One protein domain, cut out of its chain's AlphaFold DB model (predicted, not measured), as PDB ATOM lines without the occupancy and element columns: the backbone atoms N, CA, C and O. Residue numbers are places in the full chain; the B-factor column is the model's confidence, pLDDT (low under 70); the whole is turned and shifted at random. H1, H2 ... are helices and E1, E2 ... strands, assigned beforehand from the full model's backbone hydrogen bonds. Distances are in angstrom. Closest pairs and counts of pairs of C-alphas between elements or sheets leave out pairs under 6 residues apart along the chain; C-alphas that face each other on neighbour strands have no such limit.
ATOM      1  N   LYS A   4     -10.686 -36.204   6.468       89.69
ATOM      2  CA  LYS A   4     -10.611 -35.458   5.208       89.69
ATOM      3  C   LYS A   4      -9.232 -35.553   4.552       89.69
ATOM      4  O   LYS A   4      -9.157 -35.834   3.359       89.69
ATOM      5  N   ASN A   5      -8.149 -35.401   5.323       91.69
ATOM      6  CA  ASN A   5      -6.787 -35.560   4.807       91.69
ATOM      7  C   ASN A   5      -6.571 -36.953   4.227       91.69
ATOM      8  O   ASN A   5      -6.016 -37.090   3.144       91.69
ATOM      9  N   ILE A   6      -7.029 -37.992   4.926       91.06
ATOM     10  CA  ILE A   6      -6.864 -39.372   4.466       91.06
ATOM     11  C   ILE A   6      -7.591 -39.605   3.137       91.06
ATOM     12  O   ILE A   6      -7.021 -40.253   2.265       91.06
ATOM     13  N   GLU A   7      -8.811 -39.089   2.966       93.31
ATOM     14  CA  GLU A   7      -9.538 -39.230   1.696       93.31
ATOM     15  C   GLU A   7      -8.815 -38.516   0.548       93.31
ATOM     16  O   GLU A   7      -8.544 -39.136  -0.476       93.31
ATOM     17  N   ILE A   8      -8.356 -37.281   0.758       94.62
ATOM     18  CA  ILE A   8      -7.565 -36.561  -0.252       94.62
ATOM     19  C   ILE A   8      -6.271 -37.322  -0.597       94.62
ATOM     20  O   ILE A   8      -5.895 -37.428  -1.762       94.62
ATOM     21  N   LEU A   9      -5.575 -37.876   0.400       94.88
ATOM     22  CA  LEU A   9      -4.346 -38.641   0.173       94.88
ATOM     23  C   LEU A   9      -4.606 -39.952  -0.585       94.88
ATOM     24  O   LEU A   9      -3.753 -40.356  -1.372       94.88
ATOM     25  N   LYS A  10      -5.755 -40.606  -0.379       95.06
ATOM     26  CA  LYS A  10      -6.171 -41.785  -1.160       95.06
ATOM     27  C   LYS A  10      -6.486 -41.442  -2.611       95.06
ATOM     28  O   LYS A  10      -6.203 -42.256  -3.482       95.06
ATOM     29  N   ASP A  11      -7.043 -40.260  -2.857       94.38
ATOM     30  CA  ASP A  11      -7.356 -39.802  -4.211       94.38
ATOM     31  C   ASP A  11      -6.092 -39.464  -5.011       94.38
ATOM     32  O   ASP A  11      -6.074 -39.588  -6.235       94.38
ATOM     33  N   ILE A  12      -5.032 -39.020  -4.329       95.00
ATOM     34  CA  ILE A  12      -3.766 -38.641  -4.966       95.00
ATOM     35  C   ILE A  12      -2.815 -39.840  -5.082       95.00
ATOM     36  O   ILE A  12      -2.174 -40.016  -6.112       95.00
ATOM     37  N   PHE A  13      -2.667 -40.647  -4.030       96.44
ATOM     38  CA  PHE A  13      -1.590 -41.635  -3.919       96.44
ATOM     39  C   PHE A  13      -2.094 -43.081  -3.968       96.44
ATOM     40  O   PHE A  13      -3.243 -43.365  -3.648       96.44
ATOM     41  N   ASN A  14      -1.195 -44.029  -4.274       92.75
ATOM     42  CA  ASN A  14      -1.472 -45.473  -4.198       92.75
ATOM     43  C   ASN A  14      -1.605 -45.928  -2.738       92.75
ATOM     44  O   ASN A  14      -0.683 -46.509  -2.150       92.75
ATOM     45  N   TRP A  15      -2.734 -45.584  -2.131       95.25
ATOM     46  CA  TRP A  15      -2.925 -45.675  -0.700       95.25
ATOM     47  C   TRP A  15      -3.357 -47.071  -0.261       95.25
ATOM     48  O   TRP A  15      -4.443 -47.542  -0.596       95.25
ATOM     49  N   VAL A  16      -2.548 -47.714   0.578       95.31
ATOM     50  CA  VAL A  16      -2.852 -49.021   1.162       95.31
ATOM     51  C   VAL A  16      -2.585 -48.983   2.657       95.31
ATOM     52  O   VAL A  16      -1.446 -48.910   3.095       95.31
ATOM     53  N   SER A  17      -3.641 -49.054   3.465       92.94
ATOM     54  CA  SER A  17      -3.499 -49.213   4.914       92.94
ATOM     55  C   SER A  17      -3.407 -50.687   5.303       92.94
ATOM     56  O   SER A  17      -4.199 -51.510   4.829       92.94
ATOM     57  N   ILE A  18      -2.492 -50.990   6.221       93.75
ATOM     58  CA  ILE A  18      -2.295 -52.320   6.808       93.75
ATOM     59  C   ILE A  18      -2.507 -52.257   8.319       93.75
ATOM     60  O   ILE A  18      -2.324 -51.207   8.941       93.75
ATOM     61  N   SER A  19      -2.922 -53.367   8.919       92.25
ATOM     62  CA  SER A  19      -3.106 -53.449  10.371       92.25
ATOM     63  C   SER A  19      -1.768 -53.448  11.118       92.25
ATOM     64  O   SER A  19      -1.577 -52.697  12.071       92.25
ATOM     65  N   GLU A  20      -0.811 -54.233  10.633       91.69
ATOM     66  CA  GLU A  20       0.503 -54.411  11.241       91.69
ATOM     67  C   GLU A  20       1.535 -54.899  10.213       91.69
ATOM     68  O   GLU A  20       1.226 -55.124   9.044       91.69
ATOM     69  N   ILE A  21       2.783 -55.077  10.652       91.00
ATOM     70  CA  ILE A  21       3.804 -55.755   9.849       91.00
ATOM     71  C   ILE A  21       3.733 -57.255  10.139       91.00
ATOM     72  O   ILE A  21       4.358 -57.736  11.083       91.00
ATOM     73  N   SER A  22       2.975 -57.972   9.313       92.50
ATOM     74  CA  SER A  22       2.821 -59.429   9.345       92.50
ATOM     75  C   SER A  22       2.982 -60.022   7.947       92.50
ATOM     76  O   SER A  22       2.922 -59.307   6.945       92.50
ATOM     77  N   GLU A  23       3.181 -61.338   7.855       92.88
ATOM     78  CA  GLU A  23       3.325 -62.006   6.558       92.88
ATOM     79  C   GLU A  23       2.092 -61.818   5.664       92.88
ATOM     80  O   GLU A  23       2.225 -61.543   4.473       92.88
ATOM     81  N   LEU A  24       0.893 -61.893   6.251       93.75
ATOM     82  CA  LEU A  24      -0.375 -61.699   5.546       93.75
ATOM     83  C   LEU A  24      -0.464 -60.305   4.904       93.75
ATOM     84  O   LEU A  24      -0.777 -60.179   3.719       93.75
ATOM     85  N   GLU A  25      -0.144 -59.259   5.666       94.88
ATOM     86  CA  GLU A  25      -0.169 -57.879   5.173       94.88
ATOM     87  C   GLU A  25       0.948 -57.628   4.145       94.88
ATOM     88  O   GLU A  25       0.738 -56.909   3.167       94.88
ATOM     89  N   MET A  26       2.118 -58.267   4.287       94.69
ATOM     90  CA  MET A  26       3.182 -58.190   3.277       94.69
ATOM     91  C   MET A  26       2.788 -58.882   1.963       94.69
ATOM     92  O   MET A  26       3.071 -58.328   0.903       94.69
ATOM     93  N   LYS A  27       2.083 -60.027   2.001       94.94
ATOM     94  CA  LYS A  27       1.511 -60.662   0.794       94.94
ATOM     95  C   LYS A  27       0.493 -59.747   0.112       94.94
ATOM     96  O   LYS A  27       0.531 -59.596  -1.105       94.94
ATOM     97  N   LYS A  28      -0.368 -59.081   0.888       94.12
ATOM     98  CA  LYS A  28      -1.330 -58.102   0.361       94.12
ATOM     99  C   LYS A  28      -0.628 -56.927  -0.325       94.12
ATOM    100  O   LYS A  28      -0.987 -56.583  -1.450       94.12
ATOM    101  N   LEU A  29       0.367 -56.320   0.324       95.25
ATOM    102  CA  LEU A  29       1.148 -55.230  -0.272       95.25
ATOM    103  C   LEU A  29       1.874 -55.682  -1.541       95.25
ATOM    104  O   LEU A  29       1.854 -54.963  -2.532       95.25
ATOM    105  N   ALA A  30       2.476 -56.873  -1.526       94.75
ATOM    106  CA  ALA A  30       3.146 -57.441  -2.689       94.75
ATOM    107  C   ALA A  30       2.188 -57.619  -3.873       94.75
ATOM    108  O   ALA A  30       2.501 -57.171  -4.971       94.75
ATOM    109  N   GLY A  31       0.993 -58.169  -3.628       94.12
ATOM    110  CA  GLY A  31      -0.039 -58.319  -4.652       94.12
ATOM    111  C   GLY A  31      -0.487 -56.986  -5.259       94.12
ATOM    112  O   GLY A  31      -0.692 -56.913  -6.461       94.12
ATOM    113  N   ASN A  32      -0.555 -55.911  -4.465       94.38
ATOM    114  CA  ASN A  32      -0.860 -54.557  -4.962       94.38
ATOM    115  C   ASN A  32       0.305 -53.910  -5.742       94.38
ATOM    116  O   ASN A  32       0.122 -52.865  -6.358       94.38
ATOM    117  N   MET A  33       1.505 -54.496  -5.695       93.94
ATOM    118  CA  MET A  33       2.671 -54.081  -6.484       93.94
ATOM    119  C   MET A  33       2.990 -55.062  -7.621       93.94
ATOM    120  O   MET A  33       4.084 -54.984  -8.179       93.94
ATOM    121  N   ASP A  34       2.077 -55.988  -7.931       91.94
ATOM    122  CA  ASP A  34       2.250 -57.052  -8.927       91.94
ATOM    123  C   ASP A  34       3.446 -57.984  -8.646       91.94
ATOM    124  O   ASP A  34       4.084 -58.520  -9.552       91.94
ATOM    125  N   ILE A  35       3.756 -58.205  -7.362       91.88
ATOM    126  CA  ILE A  35       4.738 -59.194  -6.905       91.88
ATOM    127  C   ILE A  35       4.007 -60.385  -6.292       91.88
ATOM    128  O   ILE A  35       3.346 -60.266  -5.258       91.88
ATOM    129  N   GLN A  36       4.214 -61.570  -6.865       88.75
ATOM    130  CA  GLN A  36       3.853 -62.823  -6.211       88.75
ATOM    131  C   GLN A  36       4.962 -63.243  -5.245       88.75
ATOM    132  O   GLN A  36       6.065 -63.603  -5.653       88.75
ATOM    133  N   LEU A  37       4.666 -63.188  -3.946       90.38
ATOM    134  CA  LEU A  37       5.516 -63.803  -2.931       90.38
ATOM    135  C   LEU A  37       5.212 -65.298  -2.849       90.38
ATOM    136  O   LEU A  37       4.051 -65.700  -2.910       90.38
ATOM    137  N   ALA A  38       6.255 -66.104  -2.654       89.62
ATOM    138  CA  ALA A  38       6.099 -67.512  -2.319       89.62
ATOM    139  C   ALA A  38       5.326 -67.684  -0.999       89.62
ATOM    140  O   ALA A  38       5.251 -66.764  -0.175       89.62
ATOM    141  N   ASP A  39       4.789 -68.886  -0.774       86.94
ATOM    142  CA  ASP A  39       4.048 -69.184   0.453       86.94
ATOM    143  C   ASP A  39       4.874 -68.922   1.709       86.94
ATOM    144  O   ASP A  39       4.346 -68.345   2.662       86.94
ATOM    145  N   ASN A  40       6.166 -69.249   1.636       90.25
ATOM    146  CA  ASN A  40       7.166 -68.973   2.654       90.25
ATOM    147  C   ASN A  40       8.145 -67.903   2.153       90.25
ATOM    148  O   ASN A  40       8.729 -68.030   1.075       90.25
ATOM    149  N   PHE A  41       8.378 -66.874   2.964       93.88
ATOM    150  CA  PHE A  41       9.398 -65.850   2.735       93.88
ATOM    151  C   PHE A  41       9.977 -65.388   4.072       93.88
ATOM    152  O   PHE A  41       9.434 -65.677   5.134       93.88
ATOM    153  N   LEU A  42      11.092 -64.660   4.038       94.75
ATOM    154  CA  LEU A  42      11.716 -64.147   5.254       94.75
ATOM    155  C   LEU A  42      11.346 -62.680   5.454       94.75
ATOM    156  O   LEU A  42      11.684 -61.830   4.631       94.75
ATOM    157  N   LEU A  43      10.712 -62.364   6.580       95.19
ATOM    158  CA  LEU A  43      10.451 -60.990   7.001       95.19
ATOM    159  C   LEU A  43      11.483 -60.559   8.046       95.19
ATOM    160  O   LEU A  43      11.492 -61.050   9.173       95.19
ATOM    161  N   LYS A  44      12.365 -59.622   7.687       94.81
ATOM    162  CA  LYS A  44      13.377 -59.074   8.604       94.81
ATOM    163  C   LYS A  44      13.118 -57.609   8.879       94.81
ATOM    164  O   LYS A  44      13.178 -56.795   7.962       94.81
ATOM    165  N   CYS A  45      12.910 -57.258  10.143       92.44
ATOM    166  CA  CYS A  45      12.807 -55.871  10.574       92.44
ATOM    167  C   CYS A  45      14.044 -55.446  11.368       92.44
ATOM    168  O   CYS A  45      14.563 -56.195  12.190       92.44
ATOM    169  N   SER A  46      14.489 -54.220  11.135       91.44
ATOM    170  CA  SER A  46      15.613 -53.592  11.825       91.44
ATOM    171  C   SER A  46      15.229 -52.191  12.280       91.44
ATOM    172  O   SER A  46      14.484 -51.492  11.584       91.44
ATOM    173  N   TRP A  47      15.788 -51.764  13.408       85.44
ATOM    174  CA  TRP A  47      15.685 -50.394  13.890       85.44
ATOM    175  C   TRP A  47      16.955 -49.616  13.558       85.44
ATOM    176  O   TRP A  47      18.066 -50.101  13.741       85.44
ATOM    177  N   SER A  48      16.762 -48.408  13.047       77.25
ATOM    178  CA  SER A  48      17.795 -47.383  12.889       77.25
ATOM    179  C   SER A  48      17.204 -46.067  13.412       77.25
ATOM    180  O   SER A  48      16.505 -46.093  14.421       77.25
ATOM    181  N   TYR A  49      17.363 -44.951  12.694       71.44
ATOM    182  CA  TYR A  49      16.558 -43.745  12.923       71.44
ATOM    183  C   TYR A  49      15.042 -44.014  12.770       71.44
ATOM    184  O   TYR A  49      14.217 -43.453  13.483       71.44
ATOM    185  N   PHE A  50      14.674 -44.949  11.888       76.75
ATOM    186  CA  PHE A  50      13.312 -45.470  11.735       76.75
ATOM    187  C   PHE A  50      13.310 -46.998  11.615       76.75
ATOM    188  O   PHE A  50      14.340 -47.612  11.298       76.75
ATOM    189  N   LYS A  51      12.146 -47.617  11.857       86.12
ATOM    190  CA  LYS A  51      11.927 -49.048  11.615       86.12
ATOM    191  C   LYS A  51      11.847 -49.303  10.113       86.12
ATOM    192  O   LYS A  51      11.122 -48.624   9.385       86.12
ATOM    193  N   LYS A  52      12.601 -50.296   9.660       91.75
ATOM    194  CA  LYS A  52      12.648 -50.761   8.273       91.75
ATOM    195  C   LYS A  52      12.395 -52.257   8.275       91.75
ATOM    196  O   LYS A  52      12.961 -52.953   9.116       91.75
ATOM    197  N   CYS A  53      11.598 -52.749   7.345       93.62
ATOM    198  CA  CYS A  53      11.331 -54.165   7.169       93.62
ATOM    199  C   CYS A  53      11.626 -54.566   5.724       93.62
ATOM    200  O   CYS A  53      11.304 -53.842   4.786       93.62
ATOM    201  N   LYS A  54      12.286 -55.707   5.554       94.88
ATOM    202  CA  LYS A  54      12.627 -56.299   4.265       94.88
ATOM    203  C   LYS A  54      11.925 -57.640   4.145       94.88
ATOM    204  O   LYS A  54      12.058 -58.475   5.041       94.88
ATOM    205  N   VAL A  55      11.226 -57.830   3.037       94.94
ATOM    206  CA  VAL A  55      10.766 -59.142   2.585       94.94
ATOM    207  C   VAL A  55      11.866 -59.713   1.706       94.94
ATOM    208  O   VAL A  55      12.278 -59.065   0.740       94.94
ATOM    209  N   LEU A  56      12.354 -60.897   2.057       95.38
ATOM    210  CA  LEU A  56      13.376 -61.612   1.305       95.38
ATOM    211  C   LEU A  56      12.823 -62.942   0.795       95.38
ATOM    212  O   LEU A  56      12.008 -63.574   1.470       95.38
ATOM    213  N   SER A  57      13.328 -63.404  -0.346       93.06
ATOM    214  CA  SER A  57      13.159 -64.790  -0.783       93.06
ATOM    215  C   SER A  57      13.794 -65.766   0.222       93.06
ATOM    216  O   SER A  57      14.549 -65.370   1.119       93.06
ATOM    217  N   LEU A  58      13.522 -67.065   0.066       90.81
ATOM    218  CA  LEU A  58      14.174 -68.113   0.867       90.81
ATOM    219  C   LEU A  58      15.698 -68.140   0.661       90.81
ATOM    220  O   LEU A  58      16.447 -68.420   1.594       90.81
ATOM    221  N   GLU A  59      16.156 -67.738  -0.524       91.88
ATOM    222  CA  GLU A  59      17.571 -67.549  -0.871       91.88
ATOM    223  C   GLU A  59      18.163 -66.246  -0.303       91.88
ATOM    224  O   GLU A  59      19.328 -65.931  -0.525       91.88
ATOM    225  N   LYS A  60      17.383 -65.505   0.499       90.19
ATOM    226  CA  LYS A  60      17.737 -64.225   1.135       90.19
ATOM    227  C   LYS A  60      17.888 -63.054   0.157       90.19
ATOM    228  O   LYS A  60      18.415 -62.013   0.555       90.19
ATOM    229  N   GLU A  61      17.374 -63.167  -1.064       91.31
ATOM    230  CA  GLU A  61      17.322 -62.040  -1.998       91.31
ATOM    231  C   GLU A  61      16.240 -61.038  -1.572       91.31
ATOM    232  O   GLU A  61      15.110 -61.445  -1.299       91.31
ATOM    233  N   PRO A  62      16.526 -59.730  -1.510       92.69
ATOM    234  CA  PRO A  62      15.522 -58.728  -1.169       92.69
ATOM    235  C   PRO A  62      14.494 -58.527  -2.288       92.69
ATOM    236  O   PRO A  62      14.845 -58.360  -3.452       92.69
ATOM    237  N   LEU A  63      13.214 -58.505  -1.906       94.12
ATOM    238  CA  LEU A  63      12.075 -58.375  -2.821       94.12
ATOM    239  C   LEU A  63      11.310 -57.071  -2.591       94.12
ATOM    240  O   LEU A  63      11.051 -56.319  -3.527       94.12
ATOM    241  N   ILE A  64      10.964 -56.791  -1.334       95.31
ATOM    242  CA  ILE A  64      10.189 -55.610  -0.939       95.31
ATOM    243  C   ILE A  64      10.867 -54.946   0.249       95.31
ATOM    244  O   ILE A  64      11.367 -55.612   1.163       95.31
ATOM    245  N   PHE A  65      10.848 -53.621   0.250       94.62
ATOM    246  CA  PHE A  65      11.294 -52.799   1.357       94.62
ATOM    247  C   PHE A  65      10.129 -51.962   1.882       94.62
ATOM    248  O   PHE A  65       9.511 -51.214   1.138       94.62
ATOM    249  N   CYS A  66       9.828 -52.077   3.173       94.75
ATOM    250  CA  CYS A  66       8.814 -51.285   3.862       94.75
ATOM    251  C   CYS A  66       9.484 -50.421   4.933       94.75
ATOM    252  O   CYS A  66      10.197 -50.918   5.811       94.75
ATOM    253  N   LYS A  67       9.266 -49.112   4.862       92.69
ATOM    254  CA  LYS A  67       9.846 -48.103   5.748       92.69
ATOM    255  C   LYS A  67       8.735 -47.398   6.512       92.69
ATOM    256  O   LYS A  67       7.796 -46.897   5.907       92.69
ATOM    257  N   TYR A  68       8.900 -47.288   7.827       91.56
ATOM    258  CA  TYR A  68       8.120 -46.369   8.652       91.56
ATOM    259  C   TYR A  68       8.666 -44.951   8.445       91.56
ATOM    260  O   TYR A  68       9.880 -44.756   8.547       91.56
ATOM    261  N   VAL A  69       7.805 -43.966   8.185       87.88
ATOM    262  CA  VAL A  69       8.232 -42.582   7.926       87.88
ATOM    263  C   VAL A  69       7.696 -41.633   8.997       87.88
ATOM    264  O   VAL A  69       6.492 -41.479   9.164       87.88
ATOM    265  N   ARG A  70       8.645 -41.064   9.751       75.88
ATOM    266  CA  ARG A  70       8.517 -39.995  10.762       75.88
ATOM    267  C   ARG A  70       8.190 -38.614  10.210       75.88
ATOM    268  O   ARG A  70       7.253 -37.937  10.611       75.88
ATOM    269  N   GLU A  71       9.085 -38.199   9.334       81.25
ATOM    270  CA  GLU A  71       9.324 -36.814   8.961       81.25
ATOM    271  C   GLU A  71       9.409 -36.744   7.443       81.25
ATOM    272  O   GLU A  71       9.822 -37.716   6.807       81.25
ATOM    273  N   ASN A  72       8.999 -35.613   6.868       86.69
ATOM    274  CA  ASN A  72       8.992 -35.381   5.421       86.69
ATOM    275  C   ASN A  72       8.227 -36.439   4.598       86.69
ATOM    276  O   ASN A  72       8.390 -36.502   3.384       86.69
ATOM    277  N   TYR A  73       7.353 -37.239   5.227       91.62
ATOM    278  CA  TYR A  73       6.594 -38.299   4.555       91.62
ATOM    279  C   TYR A  73       5.831 -37.778   3.342       91.62
ATOM    280  O   TYR A  73       5.998 -38.311   2.251       91.62
ATOM    281  N   PHE A  74       5.037 -36.715   3.524       93.88
ATOM    282  CA  PHE A  74       4.238 -36.141   2.444       93.88
ATOM    283  C   PHE A  74       5.111 -35.720   1.253       93.88
ATOM    284  O   PHE A  74       4.783 -35.985   0.099       93.88
ATOM    285  N   PHE A  75       6.251 -35.097   1.536       94.44
ATOM    286  CA  PHE A  75       7.170 -34.640   0.509       94.44
ATOM    287  C   PHE A  75       7.844 -35.795  -0.239       94.44
ATOM    288  O   PHE A  75       7.910 -35.762  -1.468       94.44
ATOM    289  N   GLU A  76       8.275 -36.835   0.479       94.62
ATOM    290  CA  GLU A  76       8.868 -38.043  -0.105       94.62
ATOM    291  C   GLU A  76       7.879 -38.750  -1.041       94.62
ATOM    292  O   GLU A  76       8.225 -39.068  -2.181       94.62
ATOM    293  N   ILE A  77       6.629 -38.940  -0.604       95.75
ATOM    294  CA  ILE A  77       5.613 -39.614  -1.424       95.75
ATOM    295  C   ILE A  77       5.167 -38.763  -2.608       95.75
ATOM    296  O   ILE A  77       4.911 -39.320  -3.671       95.75
ATOM    297  N   LEU A  78       5.115 -37.433  -2.466       97.06
ATOM    298  CA  LEU A  78       4.802 -36.545  -3.581       97.06
ATOM    299  C   LEU A  78       5.911 -36.598  -4.633       97.06
ATOM    300  O   LEU A  78       5.620 -36.739  -5.817       97.06
ATOM    301  N   GLY A  79       7.177 -36.562  -4.210       96.81
ATOM    302  CA  GLY A  79       8.323 -36.698  -5.108       96.81
ATOM    303  C   GLY A  79       8.333 -38.034  -5.851       96.81
ATOM    304  O   GLY A  79       8.472 -38.060  -7.077       96.81
ATOM    305  N   LEU A  80       8.108 -39.135  -5.130       96.31
ATOM    306  CA  LEU A  80       7.976 -40.474  -5.712       96.31
ATOM    307  C   LEU A  80       6.806 -40.559  -6.695       96.31
ATOM    308  O   LEU A  80       6.977 -41.052  -7.808       96.31
ATOM    309  N   HIS A  81       5.633 -40.058  -6.308       97.62
ATOM    310  CA  HIS A  81       4.424 -40.114  -7.123       97.62
ATOM    311  C   HIS A  81       4.575 -39.323  -8.424       97.62
ATOM    312  O   HIS A  81       4.316 -39.852  -9.506       97.62
ATOM    313  N   LEU A  82       5.059 -38.082  -8.338       97.69
ATOM    314  CA  LEU A  82       5.284 -37.247  -9.514       97.69
ATOM    315  C   LEU A  82       6.333 -37.863 -10.445       97.69
ATOM    316  O   LEU A  82       6.094 -37.956 -11.649       97.69
ATOM    317  N   THR A  83       7.438 -38.373  -9.895       97.69
ATOM    318  CA  THR A  83       8.465 -39.059 -10.693       97.69
ATOM    319  C   THR A  83       7.890 -40.273 -11.411       97.69
ATOM    320  O   THR A  83       8.048 -40.415 -12.620       97.69
ATOM    321  N   LYS A  84       7.169 -41.129 -10.678       96.56
ATOM    322  CA  LYS A  84       6.675 -42.401 -11.199       96.56
ATOM    323  C   LYS A  84       5.603 -42.241 -12.276       96.56
ATOM    324  O   LYS A  84       5.615 -42.995 -13.248       96.56
ATOM    325  N   TYR A  85       4.672 -41.305 -12.087       96.25
ATOM    326  CA  TYR A  85       3.446 -41.237 -12.886       96.25
ATOM    327  C   TYR A  85       3.396 -40.079 -13.880       96.25
ATOM    328  O   TYR A  85       2.701 -40.197 -14.892       96.25
ATOM    329  N   TYR A  86       4.130 -38.992 -13.640       96.44
ATOM    330  CA  TYR A  86       4.026 -37.757 -14.426       96.44
ATOM    331  C   TYR A  86       5.324 -37.379 -15.130       96.44
ATOM    332  O   TYR A  86       5.278 -36.883 -16.254       96.44
ATOM    333  N   PHE A  87       6.467 -37.614 -14.486       96.88
ATOM    334  CA  PHE A  87       7.782 -37.285 -15.024       96.88
ATOM    335  C   PHE A  87       8.388 -38.524 -15.674       96.88
ATOM    336  O   PHE A  87       7.850 -38.971 -16.680       96.88
ATOM    337  N   ASP A  88       9.455 -39.108 -15.132       97.19
ATOM    338  CA  ASP A  88      10.071 -40.311 -15.685       97.19
ATOM    339  C   ASP A  88      10.225 -41.426 -14.647       97.19
ATOM    340  O   ASP A  88      11.147 -41.441 -13.827       97.19
ATOM    341  N   GLY A  89       9.341 -42.421 -14.742       95.56
ATOM    342  CA  GLY A  89       9.346 -43.584 -13.865       95.56
ATOM    343  C   GLY A  89      10.566 -44.497 -14.017       95.56
ATOM    344  O   GLY A  89      10.746 -45.377 -13.178       95.56
ATOM    345  N   GLU A  90      11.410 -44.316 -15.041       95.31
ATOM    346  CA  GLU A  90      12.695 -45.021 -15.140       95.31
ATOM    347  C   GLU A  90      13.715 -44.522 -14.112       95.31
ATOM    348  O   GLU A  90      14.617 -45.273 -13.740       95.31
ATOM    349  N   LEU A  91      13.588 -43.278 -13.643       96.12
ATOM    350  CA  LEU A  91      14.552 -42.654 -12.734       96.12
ATOM    351  C   LEU A  91      14.312 -42.986 -11.255       96.12
ATOM    352  O   LEU A  91      15.128 -42.603 -10.417       96.12
ATOM    353  N   CYS A  92      13.239 -43.713 -10.926       95.25
ATOM    354  CA  CYS A  92      12.883 -44.123  -9.567       95.25
ATOM    355  C   CYS A  92      12.540 -45.620  -9.482       95.25
ATOM    356  O   CYS A  92      12.680 -46.363 -10.454       95.25
ATOM    357  N   PHE A  93      12.058 -46.057  -8.315       92.00
ATOM    358  CA  PHE A  93      11.586 -47.421  -8.069       92.00
ATOM    359  C   PHE A  93      10.568 -47.914  -9.112       92.00
ATOM    360  O   PHE A  93       9.697 -47.172  -9.584       92.00
ATOM    361  N   LYS A  94      10.619 -49.217  -9.409       91.19
ATOM    362  CA  LYS A  94       9.681 -49.929 -10.286       91.19
ATOM    363  C   LYS A  94       8.242 -49.798  -9.823       91.19
ATOM    364  O   LYS A  94       7.363 -49.642 -10.664       91.19
ATOM    365  N   ASN A  95       8.000 -49.849  -8.520       93.38
ATOM    366  CA  ASN A  95       6.686 -49.600  -7.950       93.38
ATOM    367  C   ASN A  95       6.813 -49.165  -6.488       93.38
ATOM    368  O   ASN A  95       7.813 -49.468  -5.825       93.38
ATOM    369  N   PHE A  96       5.793 -48.467  -6.001       95.88
ATOM    370  CA  PHE A  96       5.659 -48.123  -4.598       95.88
ATOM    371  C   PHE A  96       4.189 -48.033  -4.179       95.88
ATOM    372  O   PHE A  96       3.307 -47.660  -4.957       95.88
ATOM    373  N   LEU A  97       3.959 -48.323  -2.906       97.00
ATOM    374  CA  LEU A  97       2.717 -48.083  -2.191       97.00
ATOM    375  C   LEU A  97       3.005 -47.204  -0.988       97.00
ATOM    376  O   LEU A  97       4.113 -47.199  -0.444       97.00
ATOM    377  N   THR A  98       1.982 -46.500  -0.536       96.81
ATOM    378  CA  THR A  98       2.075 -45.671   0.657       96.81
ATOM    379  C   THR A  98       0.809 -45.793   1.479       96.81
ATOM    380  O   THR A  98      -0.213 -46.239   0.971       96.81
ATOM    381  N   GLY A  99       0.838 -45.420   2.750       95.38
ATOM    382  CA  GLY A  99      -0.362 -45.490   3.571       95.38
ATOM    383  C   GLY A  99      -0.060 -45.448   5.051       95.38
ATOM    384  O   GLY A  99       0.900 -44.817   5.488       95.38
ATOM    385  N   LEU A 100      -0.895 -46.133   5.829       93.44
ATOM    386  CA  LEU A 100      -0.808 -46.163   7.285       93.44
ATOM    387  C   LEU A 100      -0.736 -47.588   7.796       93.44
ATOM    388  O   LEU A 100      -1.539 -48.441   7.417       93.44
ATOM    389  N   ILE A 101       0.162 -47.787   8.750       92.00
ATOM    390  CA  ILE A 101       0.183 -48.945   9.629       92.00
ATOM    391  C   ILE A 101      -0.682 -48.591  10.837       92.00
ATOM    392  O   ILE A 101      -0.328 -47.701  11.615       92.00
ATOM    393  N   LYS A 102      -1.830 -49.255  10.979       87.25
ATOM    394  CA  LYS A 102      -2.816 -49.026  12.047       87.25
ATOM    395  C   LYS A 102      -2.398 -49.728  13.348       87.25
ATOM    396  O   LYS A 102      -3.110 -50.589  13.853       87.25
ATOM    397  N   ASP A 103      -1.238 -49.357  13.888       71.88
ATOM    398  CA  ASP A 103      -0.790 -49.838  15.201       71.88
ATOM    399  C   ASP A 103      -1.724 -49.328  16.324       71.88
ATOM    400  O   ASP A 103      -2.365 -48.282  16.201       71.88
ATOM    401  N   LYS A 104      -1.778 -50.048  17.451       61.44
ATOM    402  CA  LYS A 104      -2.748 -49.886  18.550       61.44
ATOM    403  C   LYS A 104      -2.724 -48.514  19.242       61.44
ATOM    404  O   LYS A 104      -3.664 -48.204  19.965       61.44
ATOM    405  N   LYS A 105      -1.662 -47.712  19.079       75.19
ATOM    406  CA  LYS A 105      -1.497 -46.413  19.771       75.19
ATOM    407  C   LYS A 105      -1.659 -45.193  18.863       75.19
ATOM    408  O   LYS A 105      -2.278 -44.219  19.274       75.19
ATOM    409  N   LYS A 106      -1.080 -45.217  17.662       82.81
ATOM    410  CA  LYS A 106      -1.162 -44.130  16.677       82.81
ATOM    411  C   LYS A 106      -0.840 -44.695  15.292       82.81
ATOM    412  O   LYS A 106       0.145 -45.428  15.189       82.81
ATOM    413  N   PRO A 107      -1.609 -44.361  14.242       87.50
ATOM    414  CA  PRO A 107      -1.266 -44.756  12.882       87.50
ATOM    415  C   PRO A 107       0.108 -44.212  12.486       87.50
ATOM    416  O   PRO A 107       0.413 -43.050  12.761       87.50
ATOM    417  N   ILE A 108       0.928 -45.039  11.838       90.38
ATOM    418  CA  ILE A 108       2.265 -44.636  11.387       90.38
ATOM    419  C   ILE A 108       2.313 -44.655   9.858       90.38
ATOM    420  O   ILE A 108       2.006 -45.700   9.276       90.38
ATOM    421  N   PRO A 109       2.716 -43.552   9.202       92.75
ATOM    422  CA  PRO A 109       2.929 -43.541   7.765       92.75
ATOM    423  C   PRO A 109       3.988 -44.551   7.336       92.75
ATOM    424  O   PRO A 109       5.010 -44.727   8.010       92.75
ATOM    425  N   HIS A 110       3.760 -45.201   6.200       94.69
ATOM    426  CA  HIS A 110       4.755 -46.071   5.590       94.69
ATOM    427  C   HIS A 110       4.895 -45.816   4.100       94.69
ATOM    428  O   HIS A 110       3.933 -45.446   3.433       94.69
ATOM    429  N   ILE A 111       6.095 -46.089   3.601       95.56
ATOM    430  CA  ILE A 111       6.396 -46.200   2.178       95.56
ATOM    431  C   ILE A 111       6.903 -47.616   1.950       95.56
ATOM    432  O   ILE A 111       7.829 -48.073   2.628       95.56
ATOM    433  N   THR A 112       6.284 -48.309   1.007       96.25
ATOM    434  CA  THR A 112       6.658 -49.660   0.604       96.25
ATOM    435  C   THR A 112       7.101 -49.622  -0.845       96.25
ATOM    436  O   THR A 112       6.347 -49.168  -1.696       96.25
ATOM    437  N   THR A 113       8.302 -50.100  -1.142       95.69
ATOM    438  CA  THR A 113       8.857 -50.135  -2.497       95.69
ATOM    439  C   THR A 113       9.231 -51.553  -2.897       95.69
ATOM    440  O   THR A 113       9.597 -52.387  -2.060       95.69
ATOM    441  N   ILE A 114       9.179 -51.822  -4.201       94.00
ATOM    442  CA  ILE A 114       9.900 -52.962  -4.771       94.00
ATOM    443  C   ILE A 114      11.393 -52.699  -4.593       94.00
ATOM    444  O   ILE A 114      11.866 -51.583  -4.814       94.00
ATOM    445  N   TYR A 115      12.140 -53.720  -4.185       90.88
ATOM    446  CA  TYR A 115      13.584 -53.597  -4.074       90.88
ATOM    447  C   TYR A 115      14.222 -53.430  -5.463       90.88
ATOM    448  O   TYR A 115      14.058 -54.278  -6.343       90.88
TER     449      TYR A 115
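Overview. This is residues 4 to 115 of the 269 residues of an uncharacterized protein of Candidatus Lokiarchaeota archaeon (UniProt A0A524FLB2). A twisted sheet of five strands forms the core, with helix H2 across one face and helix H3 along E5 and E4 on the other face. Helix H1 only grazes the sheet near its E4 edge. The printed part has 112 residues, with three named helices and five named strands in the order H1 H2 E1 E2 E3 H3 E4 E5. The sheet's order is E1, E2, E3, E5, E4, antiparallel throughout, and the class is mixed, helices and strands. The whole is compact, with a radius of gyration of the C-alphas of 13.8 A, and rounded, spanning 38 by 37 by 25 A.

Arrangement. H1, residues 4 to 12, is near E4, residues 96 to 101, with 6 pairs of C-alphas within 10 A. H2, residues 23 to 32, is apart from H1. The hairpins of E1, residues 42 to 47, with E2, residues 51 to 56, and of E2 with E3, residues 62 to 68, form a meander, each strand the antiparallel neighbour of the one before. N 44 and O 54 are 2.9 A apart, and N 53 and O 66 are 2.8 A apart, both within hydrogen-bond range. E5, residues 108 to 114, is the antiparallel neighbour of E3, with N 65 and O 113 at 2.9 A, and forms a hairpin with E4, with N 97 and O 112 at 2.8 A. H2 is on the sheet at a height of 8.8 A and runs across the strands, at 78 degrees to E2 on the local plane. It is only just over E2, E3 and E5, with 3 of its C-alphas falling on each; its closest C-alphas to E3 are those of Ala 30 and Ile 64, 7.5 A. H3, residues 73 to 85, is on the opposite face, over E5 and E4 at a height of 9.5 A, which gives three layers, with helices on both faces of the sheet. It runs along the strands, at 24 degrees to E4 on the local plane; its closest C-alphas to E5 are those of Tyr 73 and Pro 109, 7.2 A. E3, H3 and E4 form a split strand-helix-strand unit, two strands running the same way with E5 between them, and its crossover is right-handed. In H1, H2 and H3 every O i to N i+4 pair is within hydrogen-bond range.

Along the chain. H1 begins at C-alpha 4, (-10.611, -35.458, 5.208). H1 is 12.7 A long, H2 14.3 A, E1 16.7 A, E2 16.3 A, E3 17.4 A, H3 18.0 A, E4 15.3 A and E5 19.7 A, from first to last C-alpha. H3 begins at C-alpha 73, (6.594, -38.299, 4.555), and E5 ends at C-alpha 114, (9.900, -52.962, -4.771).

Size, cuts and confidence. The two C-alphas farthest apart are those of Lys 4 and Glu 59, 43.1 A. The printed part has no cut, and no link is long. The mean pLDDT of the printed part is 91.9, and residue 104 is under 70.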